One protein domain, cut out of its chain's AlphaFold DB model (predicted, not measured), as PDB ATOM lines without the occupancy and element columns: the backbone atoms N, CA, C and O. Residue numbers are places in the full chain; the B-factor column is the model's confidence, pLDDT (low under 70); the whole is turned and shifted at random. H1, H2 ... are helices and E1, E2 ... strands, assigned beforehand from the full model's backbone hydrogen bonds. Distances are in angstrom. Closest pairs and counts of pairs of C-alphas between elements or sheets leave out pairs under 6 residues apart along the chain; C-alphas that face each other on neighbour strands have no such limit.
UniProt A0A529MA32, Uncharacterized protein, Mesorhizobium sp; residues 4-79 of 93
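AT A GLANCE: This is residues 4 to 79 of the 93 residues of an uncharacterized protein of Mesorhizobium sp (UniProt A0A529MA32). A twisted sheet of four strands, E1, E3, E4 and E5, makes a wall, and a loosely built second layer of the short strand E2, the small helix H1 and residues 57 to 62 covers one face of it. H2, directly after E4, sits at one end of the sheet, while residues 75 to 79 lie on the side of the sheet away from H1 and E2. The printed part has 76 residues, with named elements in the order E1, E2, H1, E3, E4, H2, E5. The sheet's order is E1, E3, E4, E5, mixed, and the class is mixed, helices and strands, with 35 residues in named elements, under half of those printed. The whole is compact, with a radius of gyration of the C-alphas of 11.8 A, and spans 30 by 30 by 21 A.

HOW THE PARTS SIT: E1, residues 4 to 7, is an edge strand, parallel to E3, residues 30 to 36, at 15 degrees; N 6 and O 32 are 2.8 A apart, within hydrogen-bond range. E2, residues 16 to 18, pairs with no named strand, but short antiparallel pairings join its residues 16 to 17 with residues 9 to 10 and its residues 17 to 18 with residues 61 to 62. The closest C-alphas of E1 and E2 are those of Arg 7 and Trp 18, 6.6 A apart. H1, residues 20 to 24, is on the sheet at a height over the sheet of 9.2 A and lies only just over E1, with 3 of its 5 C-alphas falling on that strand; the closest C-alphas are those of Gly 6 and Val 23, 6.6 A apart. E3 and E4, residues 43 to 50, form an antiparallel hairpin at 158 degrees, with N 33 and O 47 within hydrogen-bond range at 2.8 A. H2, residues 51 to 55, only grazes the sheet, with its residues 51 to 54. H1 and H2 are close but not clearly touching, the closest C-alphas being those of Gly 24 and Ala 55, 7.0 A apart. E5, residues 72 to 74, is the other edge strand, antiparallel to E4 at 156 degrees, with N 48 and O 72 within hydrogen-bond range at 2.8 A. In H1 and H2 every O i to N i+4 pair is within hydrogen-bond range.

IN THESE COORDINATES: E1 begins at C-alpha 4, (156.694, 293.944, 184.554), and is 10.2 A long. E2 measures 7.2 A and H1 5.7 A. E3 is 19.3 A and E4 20.7 A long, E4 beginning at C-alpha 43, (147.509, 303.521, 174.503). H2 measures 6.1 A. E5 is 6.6 A long and ends at C-alpha 74, (143.780, 303.508, 185.115).

THE WHOLE: The C-alphas farthest apart are those of Ser 13 and Pro 79, 33.4 A. The printed part has no cut. The link from H2 to E5, 16 residues, is long. Mean pLDDT of the printed part is 81.5; residues 11 to 14, 20 to 25, 58, 63 and 65 to 66 are under 70.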
ATOM      1  N   ALA A   4     156.624 294.364 185.948       90.31
ATOM      2  CA  ALA A   4     156.694 293.944 184.554       90.31
ATOM      3  C   ALA A   4     155.600 294.629 183.734       90.31
ATOM      4  O   ALA A   4     154.483 294.834 184.205       90.31
ATOM      5  N   ILE A   5     155.915 294.978 182.487       89.88
ATOM      6  CA  ILE A   5     154.988 295.677 181.593       89.88
ATOM      7  C   ILE A   5     154.715 294.799 180.375       89.88
ATOM      8  O   ILE A   5     155.628 294.433 179.636       89.88
ATOM      9  N   GLY A   6     153.441 294.489 180.147       88.62
ATOM     10  CA  GLY A   6     152.968 293.709 179.010       88.62
ATOM     11  C   GLY A   6     152.102 294.555 178.083       88.62
ATOM     12  O   GLY A   6     151.009 294.976 178.452       88.62
ATOM     13  N   ARG A   7     152.538 294.769 176.838       87.94
ATOM     14  CA  ARG A   7     151.712 295.434 175.815       87.94
ATOM     15  C   ARG A   7     150.779 294.442 175.128       87.94
ATOM     16  O   ARG A   7     151.243 293.415 174.633       87.94
ATOM     17  N   CYS A   8     149.492 294.781 175.044       86.44
ATOM     18  CA  CYS A   8     148.525 294.028 174.254       86.44
ATOM     19  C   CYS A   8     148.856 294.205 172.775       86.44
ATOM     20  O   CYS A   8     148.980 295.335 172.303       86.44
ATOM     21  N   ARG A   9     149.009 293.102 172.045       79.62
ATOM     22  CA  ARG A   9     149.292 293.123 170.608       79.62
ATOM     23  C   ARG A   9     148.163 292.459 169.848       79.62
ATOM     24  O   ARG A   9     147.580 291.475 170.305       79.62
ATOM     25  N   VAL A  10     147.880 292.976 168.659       75.50
ATOM     26  CA  VAL A  10     147.009 292.289 167.707       75.50
ATOM     27  C   VAL A  10     147.784 291.095 167.154       75.50
ATOM     28  O   VAL A  10     148.884 291.244 166.624       75.50
ATOM     29  N   SER A  11     147.241 289.894 167.338       69.25
ATOM     30  CA  SER A  11     147.822 288.677 166.767       69.25
ATOM     31  C   SER A  11     147.425 288.497 165.298       69.25
ATOM     32  O   SER A  11     146.548 289.195 164.795       69.25
ATOM     33  N   HIS A  12     148.036 287.527 164.610       63.78
ATOM     34  CA  HIS A  12     147.702 287.182 163.218       63.78
ATOM     35  C   HIS A  12     146.210 286.870 163.001       63.78
ATOM     36  O   HIS A  12     145.703 287.054 161.902       63.78
ATOM     37  N   SER A  13     145.494 286.433 164.044       65.38
ATOM     38  CA  SER A  13     144.049 286.186 164.007       65.38
ATOM     39  C   SER A  13     143.197 287.434 164.285       65.38
ATOM     40  O   SER A  13     142.011 287.307 164.558       65.38
ATOM     41  N   ALA A  14     143.782 288.637 164.236       68.19
ATOM     42  CA  ALA A  14     143.143 289.937 164.477       68.19
ATOM     43  C   ALA A  14     142.578 290.165 165.894       68.19
ATOM     44  O   ALA A  14     141.996 291.215 166.166       68.19
ATOM     45  N   TYR A  15     142.800 289.241 166.832       72.50
ATOM     46  CA  TYR A  15     142.379 289.419 168.220       72.50
ATOM     47  C   TYR A  15     143.503 290.024 169.075       72.50
ATOM     48  O   TYR A  15     144.621 289.482 169.069       72.50
ATOM     49  N   PRO A  16     143.227 291.110 169.831       77.38
ATOM     50  CA  PRO A  16     144.161 291.664 170.805       77.38
ATOM     51  C   PRO A  16     144.408 290.673 171.944       77.38
ATOM     52  O   PRO A  16     143.458 290.178 172.565       77.38
ATOM     53  N   ARG A  17     145.680 290.390 172.219       81.50
ATOM     54  CA  ARG A  17     146.103 289.513 173.311       81.50
ATOM     55  C   ARG A  17     147.425 289.935 173.932       81.50
ATOM     56  O   ARG A  17     148.286 290.527 173.277       81.50
ATOM     57  N   TRP A  18     147.603 289.547 175.184       84.06
ATOM     58  CA  TRP A  18     148.903 289.497 175.842       84.06
ATOM     59  C   TRP A  18     149.452 288.072 175.761       84.06
ATOM     60  O   TRP A  18     148.713 287.100 175.920       84.06
ATOM     61  N   SER A  19     150.748 287.953 175.470       76.00
ATOM     62  CA  SER A  19     151.430 286.656 175.433       76.00
ATOM     63  C   SER A  19     151.676 286.169 176.853       76.00
ATOM     64  O   SER A  19     152.412 286.811 177.600       76.00
ATOM     65  N   SER A  20     151.111 285.021 177.212       69.00
ATOM     66  CA  SER A  20     151.295 284.456 178.552       69.00
ATOM     67  C   SER A  20     152.710 283.974 178.814       69.00
ATOM     68  O   SER A  20     153.181 284.085 179.939       69.00
ATOM     69  N   LYS A  21     153.436 283.542 177.776       65.62
ATOM     70  CA  LYS A  21     154.874 283.257 177.885       65.62
ATOM     71  C   LYS A  21     155.669 284.504 178.268       65.62
ATOM     72  O   LYS A  21     156.471 284.459 179.185       65.62
ATOM     73  N   ALA A  22     155.391 285.632 177.611       65.12
ATOM     74  CA  ALA A  22     156.112 286.878 177.877       65.12
ATOM     75  C   ALA A  22     155.827 287.445 179.277       65.12
ATOM     76  O   ALA A  22     156.657 288.157 179.832       65.12
ATOM     77  N   VAL A  23     154.647 287.152 179.826       67.56
ATOM     78  CA  VAL A  23     154.221 287.628 181.145       67.56
ATOM     79  C   VAL A  23     154.654 286.649 182.250       67.56
ATOM     80  O   VAL A  23     155.139 287.088 183.282       67.56
ATOM     81  N   GLY A  24     154.561 285.335 182.033       65.88
ATOM     82  CA  GLY A  24     154.887 284.312 183.037       65.88
ATOM     83  C   GLY A  24     156.381 284.017 183.225       65.88
ATOM     84  O   GLY A  24     156.757 283.446 184.243       65.88
ATOM     85  N   GLU A  25     157.243 284.400 182.279       69.06
ATOM     86  CA  GLU A  25     158.703 284.221 182.393       69.06
ATOM     87  C   GLU A  25     159.379 285.278 183.285       69.06
ATOM     88  O   GLU A  25     160.543 285.119 183.655       69.06
ATOM     89  N   VAL A  26     158.665 286.350 183.653       73.19
ATOM     90  CA  VAL A  26     159.207 287.436 184.478       73.19
ATOM     91  C   VAL A  26     158.675 287.312 185.909       73.19
ATOM     92  O   VAL A  26     157.472 287.468 186.115       73.19
ATOM     93  N   PRO A  27     159.536 287.082 186.919       79.56
ATOM     94  CA  PRO A  27     159.122 287.124 188.317       79.56
ATOM     95  C   PRO A  27     158.871 288.584 188.721       79.56
ATOM     96  O   PRO A  27     159.792 289.299 189.120       79.56
ATOM     97  N   ALA A  28     157.632 289.041 188.558       86.94
ATOM     98  CA  ALA A  28     157.184 290.375 188.940       86.94
ATOM     99  C   ALA A  28     156.296 290.315 190.184       86.94
ATOM    100  O   ALA A  28     155.622 289.319 190.414       86.94
ATOM    101  N   ASP A  29     156.264 291.390 190.968       88.69
ATOM    102  CA  ASP A  29     155.280 291.558 192.044       88.69
ATOM    103  C   ASP A  29     153.956 292.096 191.474       88.69
ATOM    104  O   ASP A  29     152.863 291.721 191.907       88.69
ATOM    105  N   ILE A  30     154.073 292.974 190.472       89.75
ATOM    106  CA  ILE A  30     152.969 293.662 189.802       89.75
ATOM    107  C   ILE A  30     153.192 293.618 188.288       89.75
ATOM    108  O   ILE A  30     154.285 293.913 187.794       89.75
ATOM    109  N   PHE A  31     152.126 293.334 187.546       91.38
ATOM    110  CA  PHE A  31     152.068 293.501 186.102       91.38
ATOM    111  C   PHE A  31     151.263 294.730 185.713       91.38
ATOM    112  O   PHE A  31     150.171 294.974 186.220       91.38
ATOM    113  N   VAL A  32     151.786 295.461 184.737       92.81
ATOM    114  CA  VAL A  32     151.085 296.533 184.035       92.81
ATOM    115  C   VAL A  32     150.738 296.029 182.643       92.81
ATOM    116  O   VAL A  32     151.601 295.923 181.769       92.81
ATOM    117  N   LEU A  33     149.468 295.709 182.420       91.25
ATOM    118  CA  LEU A  33     148.962 295.278 181.126       91.25
ATOM    119  C   LEU A  33     148.402 296.482 180.364       91.25
ATOM    120  O   LEU A  33     147.393 297.071 180.747       91.25
ATOM    121  N   ILE A  34     149.053 296.847 179.264       91.81
ATOM    122  CA  ILE A  34     148.676 298.001 178.440       91.81
ATOM    123  C   ILE A  34     147.643 297.567 177.406       91.81
ATOM    124  O   ILE A  34     147.939 296.700 176.575       91.81
ATOM    125  N   ARG A  35     146.463 298.196 177.403       90.06
ATOM    126  CA  ARG A  35     145.497 298.073 176.304       90.06
ATOM    127  C   ARG A  35     145.739 299.167 175.278       90.06
ATOM    128  O   ARG A  35     146.005 300.315 175.616       90.06
ATOM    129  N   MET A  36     145.601 298.802 174.013       88.94
ATOM    130  CA  MET A  36     145.798 299.700 172.879       88.94
ATOM    131  C   MET A  36     144.451 299.966 172.204       88.94
ATOM    132  O   MET A  36     143.571 299.099 172.194       88.94
ATOM    133  N   HIS A  37     144.277 301.152 171.629       86.81
ATOM    134  CA  HIS A  37     143.185 301.408 170.695       86.81
ATOM    135  C   HIS A  37     143.327 300.532 169.437       86.81
ATOM    136  O   HIS A  37     144.433 300.076 169.120       86.81
ATOM    137  N   PRO A  38     142.227 300.292 168.697       80.38
ATOM    138  CA  PRO A  38     142.296 299.623 167.401       80.38
ATOM    139  C   PRO A  38     143.365 300.251 166.497       80.38
ATOM    140  O   PRO A  38     143.516 301.469 166.458       80.38
ATOM    141  N   GLY A  39     144.121 299.407 165.795       77.94
ATOM    142  CA  GLY A  39     145.265 299.840 164.984       77.94
ATOM    143  C   GLY A  39     146.589 299.946 165.746       77.94
ATOM    144  O   GLY A  39     147.601 300.237 165.124       77.94
ATOM    145  N   ASP A  40     146.610 299.681 167.061       78.75
ATOM    146  CA  ASP A  40     147.836 299.645 167.881       78.75
ATOM    147  C   ASP A  40     148.614 300.987 167.898       78.75
ATOM    148  O   ASP A  40     149.815 301.034 168.169       78.75
ATOM    149  N   LEU A  41     147.913 302.094 167.607       81.69
ATOM    150  CA  LEU A  41     148.498 303.432 167.437       81.69
ATOM    151  C   LEU A  41     148.601 304.227 168.743       81.69
ATOM    152  O   LEU A  41     149.508 305.040 168.897       81.69
ATOM    153  N   ALA A  42     147.670 304.011 169.672       90.06
ATOM    154  CA  ALA A  42     147.573 304.781 170.908       90.06
ATOM    155  C   ALA A  42     147.246 303.877 172.094       90.06
ATOM    156  O   ALA A  42     146.440 302.948 171.972       90.06
ATOM    157  N   ILE A  43     147.863 304.166 173.240       92.56
ATOM    158  CA  ILE A  43     147.509 303.521 174.503       92.56
ATOM    159  C   ILE A  43     146.098 303.964 174.874       92.56
ATOM    160  O   ILE A  43     145.771 305.145 174.803       92.56
ATOM    161  N   ARG A  44     145.266 302.996 175.239       91.81
ATOM    162  CA  ARG A  44     143.904 303.227 175.705       91.81
ATOM    163  C   ARG A  44     143.887 303.440 177.214       91.81
ATOM    164  O   ARG A  44     143.303 304.406 177.682       91.81
ATOM    165  N   ASP A  45     144.494 302.510 177.948       93.50
ATOM    166  CA  ASP A  45     144.542 302.487 179.411       93.50
ATOM    167  C   ASP A  45     145.455 301.342 179.908       93.50
ATOM    168  O   ASP A  45     146.023 300.573 179.118       93.50
ATOM    169  N   TYR A  46     145.599 301.253 181.230       93.75
ATOM    170  CA  TYR A  46     146.496 300.349 181.938       93.75
ATOM    171  C   TYR A  46     145.719 299.520 182.960       93.75
ATOM    172  O   TYR A  46     144.979 300.071 183.775       93.75
ATOM    173  N   LEU A  47     145.923 298.203 182.947       92.31
ATOM    174  CA  LEU A  47     145.487 297.312 184.019       92.31
ATOM    175  C   LEU A  47     146.686 297.011 184.916       92.31
ATOM    176  O   LEU A  47     147.708 296.527 184.431       92.31
ATOM    177  N   ILE A  48     146.563 297.289 186.209       93.06
ATOM    178  CA  ILE A  48     147.560 296.958 187.224       93.06
ATOM    179  C   ILE A  48     147.075 295.721 187.967       93.06
ATOM    180  O   ILE A  48     145.986 295.722 188.543       93.06
ATOM    181  N   VAL A  49     147.881 294.666 187.917       90.31
ATOM    182  CA  VAL A  49     147.484 293.310 188.293       90.31
ATOM    183  C   VAL A  49     148.547 292.713 189.212       90.31
ATOM    184  O   VAL A  49     149.731 292.769 188.867       90.31
ATOM    185  N   PRO A  50     148.185 292.134 190.364       89.06
ATOM    186  CA  PRO A  50     149.153 291.438 191.199       89.06
ATOM    187  C   PRO A  50     149.597 290.113 190.553       89.06
ATOM    188  O   PRO A  50     148.856 289.489 189.798       89.06
ATOM    189  N   MET A  51     150.806 289.646 190.874       85.94
ATOM    190  CA  MET A  51     151.364 288.400 190.316       85.94
ATOM    191  C   MET A  51     150.452 287.176 190.473       85.94
ATOM    192  O   MET A  51     150.389 286.350 189.566       85.94
ATOM    193  N   HIS A  52     149.759 287.038 191.608       85.31
ATOM    194  CA  HIS A  52     148.944 285.849 191.881       85.31
ATOM    195  C   HIS A  52     147.764 285.713 190.908       85.31
ATOM    196  O   HIS A  52     147.516 284.614 190.427       85.31
ATOM    197  N   GLU A  53     147.131 286.825 190.525       85.00
ATOM    198  CA  GLU A  53     146.067 286.858 189.511       85.00
ATOM    199  C   GLU A  53     146.571 286.401 188.134       85.00
ATOM    200  O   GLU A  53     145.851 285.764 187.372       85.00
ATOM    201  N   ILE A  54     147.835 286.688 187.805       80.12
ATOM    202  CA  ILE A  54     148.456 286.288 186.536       80.12
ATOM    203  C   ILE A  54     148.905 284.822 186.552       80.12
ATOM    204  O   ILE A  54     148.786 284.133 185.538       80.12
ATOM    205  N   ALA A  55     149.419 284.338 187.685       76.00
ATOM    206  CA  ALA A  55     149.919 282.971 187.836       76.00
ATOM    207  C   ALA A  55     148.831 281.906 187.613       76.00
ATOM    208  O   ALA A  55     149.130 280.789 187.185       76.00
ATOM    209  N   GLU A  56     147.570 282.250 187.873       72.25
ATOM    210  CA  GLU A  56     146.427 281.357 187.677       72.25
ATOM    211  C   GLU A  56     146.004 281.220 186.206       72.25
ATOM    212  O   GLU A  56     145.285 280.281 185.844       72.25
ATOM    213  N   ILE A  57     146.483 282.099 185.321       71.56
ATOM    214  CA  ILE A  57     146.038 282.125 183.932       71.56
ATOM    215  C   ILE A  57     146.821 281.124 183.079       71.56
ATOM    216  O   ILE A  57     148.039 281.205 182.912       71.56
ATOM    217  N   ARG A  58     146.097 280.191 182.451       66.31
ATOM    218  CA  ARG A  58     146.659 279.219 181.504       66.31
ATOM    219  C   ARG A  58     146.372 279.637 180.061       66.31
ATOM    220  O   ARG A  58     145.217 279.716 179.660       66.31
ATOM    221  N   GLY A  59     147.423 279.820 179.260       70.94
ATOM    222  CA  GLY A  59     147.301 280.199 177.844       70.94
ATOM    223  C   GLY A  59     147.234 281.712 177.631       70.94
ATOM    224  O   GLY A  59     147.432 282.471 178.565       70.94
ATOM    225  N   ASP A  60     147.061 282.157 176.388       71.44
ATOM    226  CA  ASP A  60     147.087 283.583 176.049       71.44
ATOM    227  C   ASP A  60     145.851 284.346 176.522       71.44
ATOM    228  O   ASP A  60     144.718 283.869 176.430       71.44
ATOM    229  N   PHE A  61     146.073 285.577 176.978       76.56
ATOM    230  CA  PHE A  61     145.029 286.397 177.575       76.56
ATOM    231  C   PHE A  61     144.440 287.305 176.501       76.56
ATOM    232  O   PHE A  61     145.078 288.271 176.073       76.56
ATOM    233  N   HIS A  62     143.234 286.998 176.036       74.00
ATOM    234  CA  HIS A  62     142.535 287.835 175.067       74.00
ATOM    235  C   HIS A  62     141.694 288.885 175.787       74.00
ATOM    236  O   HIS A  62     141.024 288.576 176.764       74.00
ATOM    237  N   VAL A  63     141.635 290.102 175.246       68.88
ATOM    238  CA  VAL A  63     140.798 291.178 175.820       68.88
ATOM    239  C   VAL A  63     139.308 290.788 175.872       68.88
ATOM    240  O   VAL A  63     138.573 291.283 176.718       68.88
ATOM    241  N   ASN A  64     138.868 289.878 174.993       70.38
ATOM    242  CA  ASN A  64     137.452 289.572 174.761       70.38
ATOM    243  C   ASN A  64     137.046 288.121 175.083       70.38
ATOM    244  O   ASN A  64     135.939 287.724 174.734       70.38
ATOM    245  N   ASN A  65     137.904 287.299 175.698       68.88
ATOM    246  CA  ASN A  65     137.568 285.886 175.970       68.88
ATOM    247  C   ASN A  65     136.697 285.674 177.226       68.88
ATOM    248  O   ASN A  65     136.477 284.532 177.616       68.88
ATOM    249  N   GLY A  66     136.223 286.745 177.872       66.75
ATOM    250  CA  GLY A  66     135.415 286.648 179.092       66.75
ATOM    251  C   GLY A  66     136.207 286.283 180.352       66.75
ATOM    252  O   GLY A  66     135.601 286.009 181.386       66.75
ATOM    253  N   MET A  67     137.541 286.290 180.289       71.06
ATOM    254  CA  MET A  67     138.392 286.108 181.461       71.06
ATOM    255  C   MET A  67     138.182 287.255 182.456       71.06
ATOM    256  O   MET A  67     138.146 288.427 182.078       71.06
ATOM    257  N   ARG A  68     138.044 286.902 183.733       73.88
ATOM    258  CA  ARG A  68     137.995 287.855 184.841       73.88
ATOM    259  C   ARG A  68     139.379 287.957 185.449       73.88
ATOM    260  O   ARG A  68     139.970 286.935 185.766       73.88
ATOM    261  N   LEU A  69     139.856 289.186 185.569       79.00
ATOM    262  CA  LEU A  69     141.118 289.513 186.204       79.00
ATOM    263  C   LEU A  69     140.824 290.551 187.271       79.00
ATOM    264  O   LEU A  69     140.299 291.619 186.923       79.00
ATOM    265  N   ASP A  70     141.128 290.251 188.528       86.38
ATOM    266  CA  ASP A  70     141.024 291.266 189.566       86.38
ATOM    267  C   ASP A  70     142.169 292.263 189.375       86.38
ATOM    268  O   ASP A  70     143.354 291.965 189.535       86.38
ATOM    269  N   SER A  71     141.816 293.437 188.862       89.12
ATOM    270  CA  SER A  71     142.785 294.405 188.370       89.12
ATOM    271  C   SER A  71     142.285 295.822 188.554       89.12
ATOM    272  O   SER A  71     141.097 296.121 188.411       89.12
ATOM    273  N   PHE A  72     143.224 296.720 188.822       92.19
ATOM    274  CA  PHE A  72     142.944 298.145 188.863       92.19
ATOM    275  C   PHE A  72     143.096 298.736 187.463       92.19
ATOM    276  O   PHE A  72     144.120 298.539 186.811       92.19
ATOM    277  N   LEU A  73     142.090 299.479 187.003       93.12
ATOM    278  CA  LEU A  73     142.082 300.125 185.693       93.12
ATOM    279  C   LEU A  73     142.380 301.618 185.832       93.12
ATOM    280  O   LEU A  73     141.644 302.332 186.510       93.12
ATOM    281  N   PHE A  74     143.397 302.098 185.119       95.62
ATOM    282  CA  PHE A  74     143.780 303.508 185.115       95.62
ATOM    283  C   PHE A  74     143.984 304.051 183.697       95.62
ATOM    284  O   PHE A  74     144.513 303.345 182.838       95.62
ATOM    285  N   PRO A  75     143.619 305.319 183.433       95.81
ATOM    286  CA  PRO A  75     143.886 305.963 182.146       95.81
ATOM    287  C   PRO A  75     145.368 306.347 181.965       95.81
ATOM    288  O   PRO A  75     145.811 306.568 180.842       95.81
ATOM    289  N   SER A  76     146.140 306.414 183.054       95.19
ATOM    290  CA  SER A  76     147.555 306.803 183.092       95.19
ATOM    291  C   SER A  76     148.345 305.932 184.080       95.19
ATOM    292  O   SER A  76     147.769 305.149 184.836       95.19
ATOM    293  N   LEU A  77     149.675 306.073 184.083       93.94
ATOM    294  CA  LEU A  77     150.566 305.423 185.055       93.94
ATOM    295  C   LEU A  77     150.804 306.264 186.316       93.94
ATOM    296  O   LEU A  77     151.612 305.871 187.157       93.94
ATOM    297  N   ASP A  78     150.095 307.383 186.473       94.44
ATOM    298  CA  ASP A  78     150.272 308.308 187.598       94.44
ATOM    299  C   ASP A  78     150.208 307.620 188.973       94.44
ATOM    300  O   ASP A  78     151.033 307.955 189.818       94.44
ATOM    301  N   PRO A  79     149.351 306.604 189.219       91.25
ATOM    302  CA  PRO A  79     149.367 305.890 190.496       91.25
ATOM    303  C   PRO A  79     150.704 305.204 190.806       91.25
ATOM    304  O   PRO A  79     151.140 305.200 191.952       91.25
TER     305      PRO A  79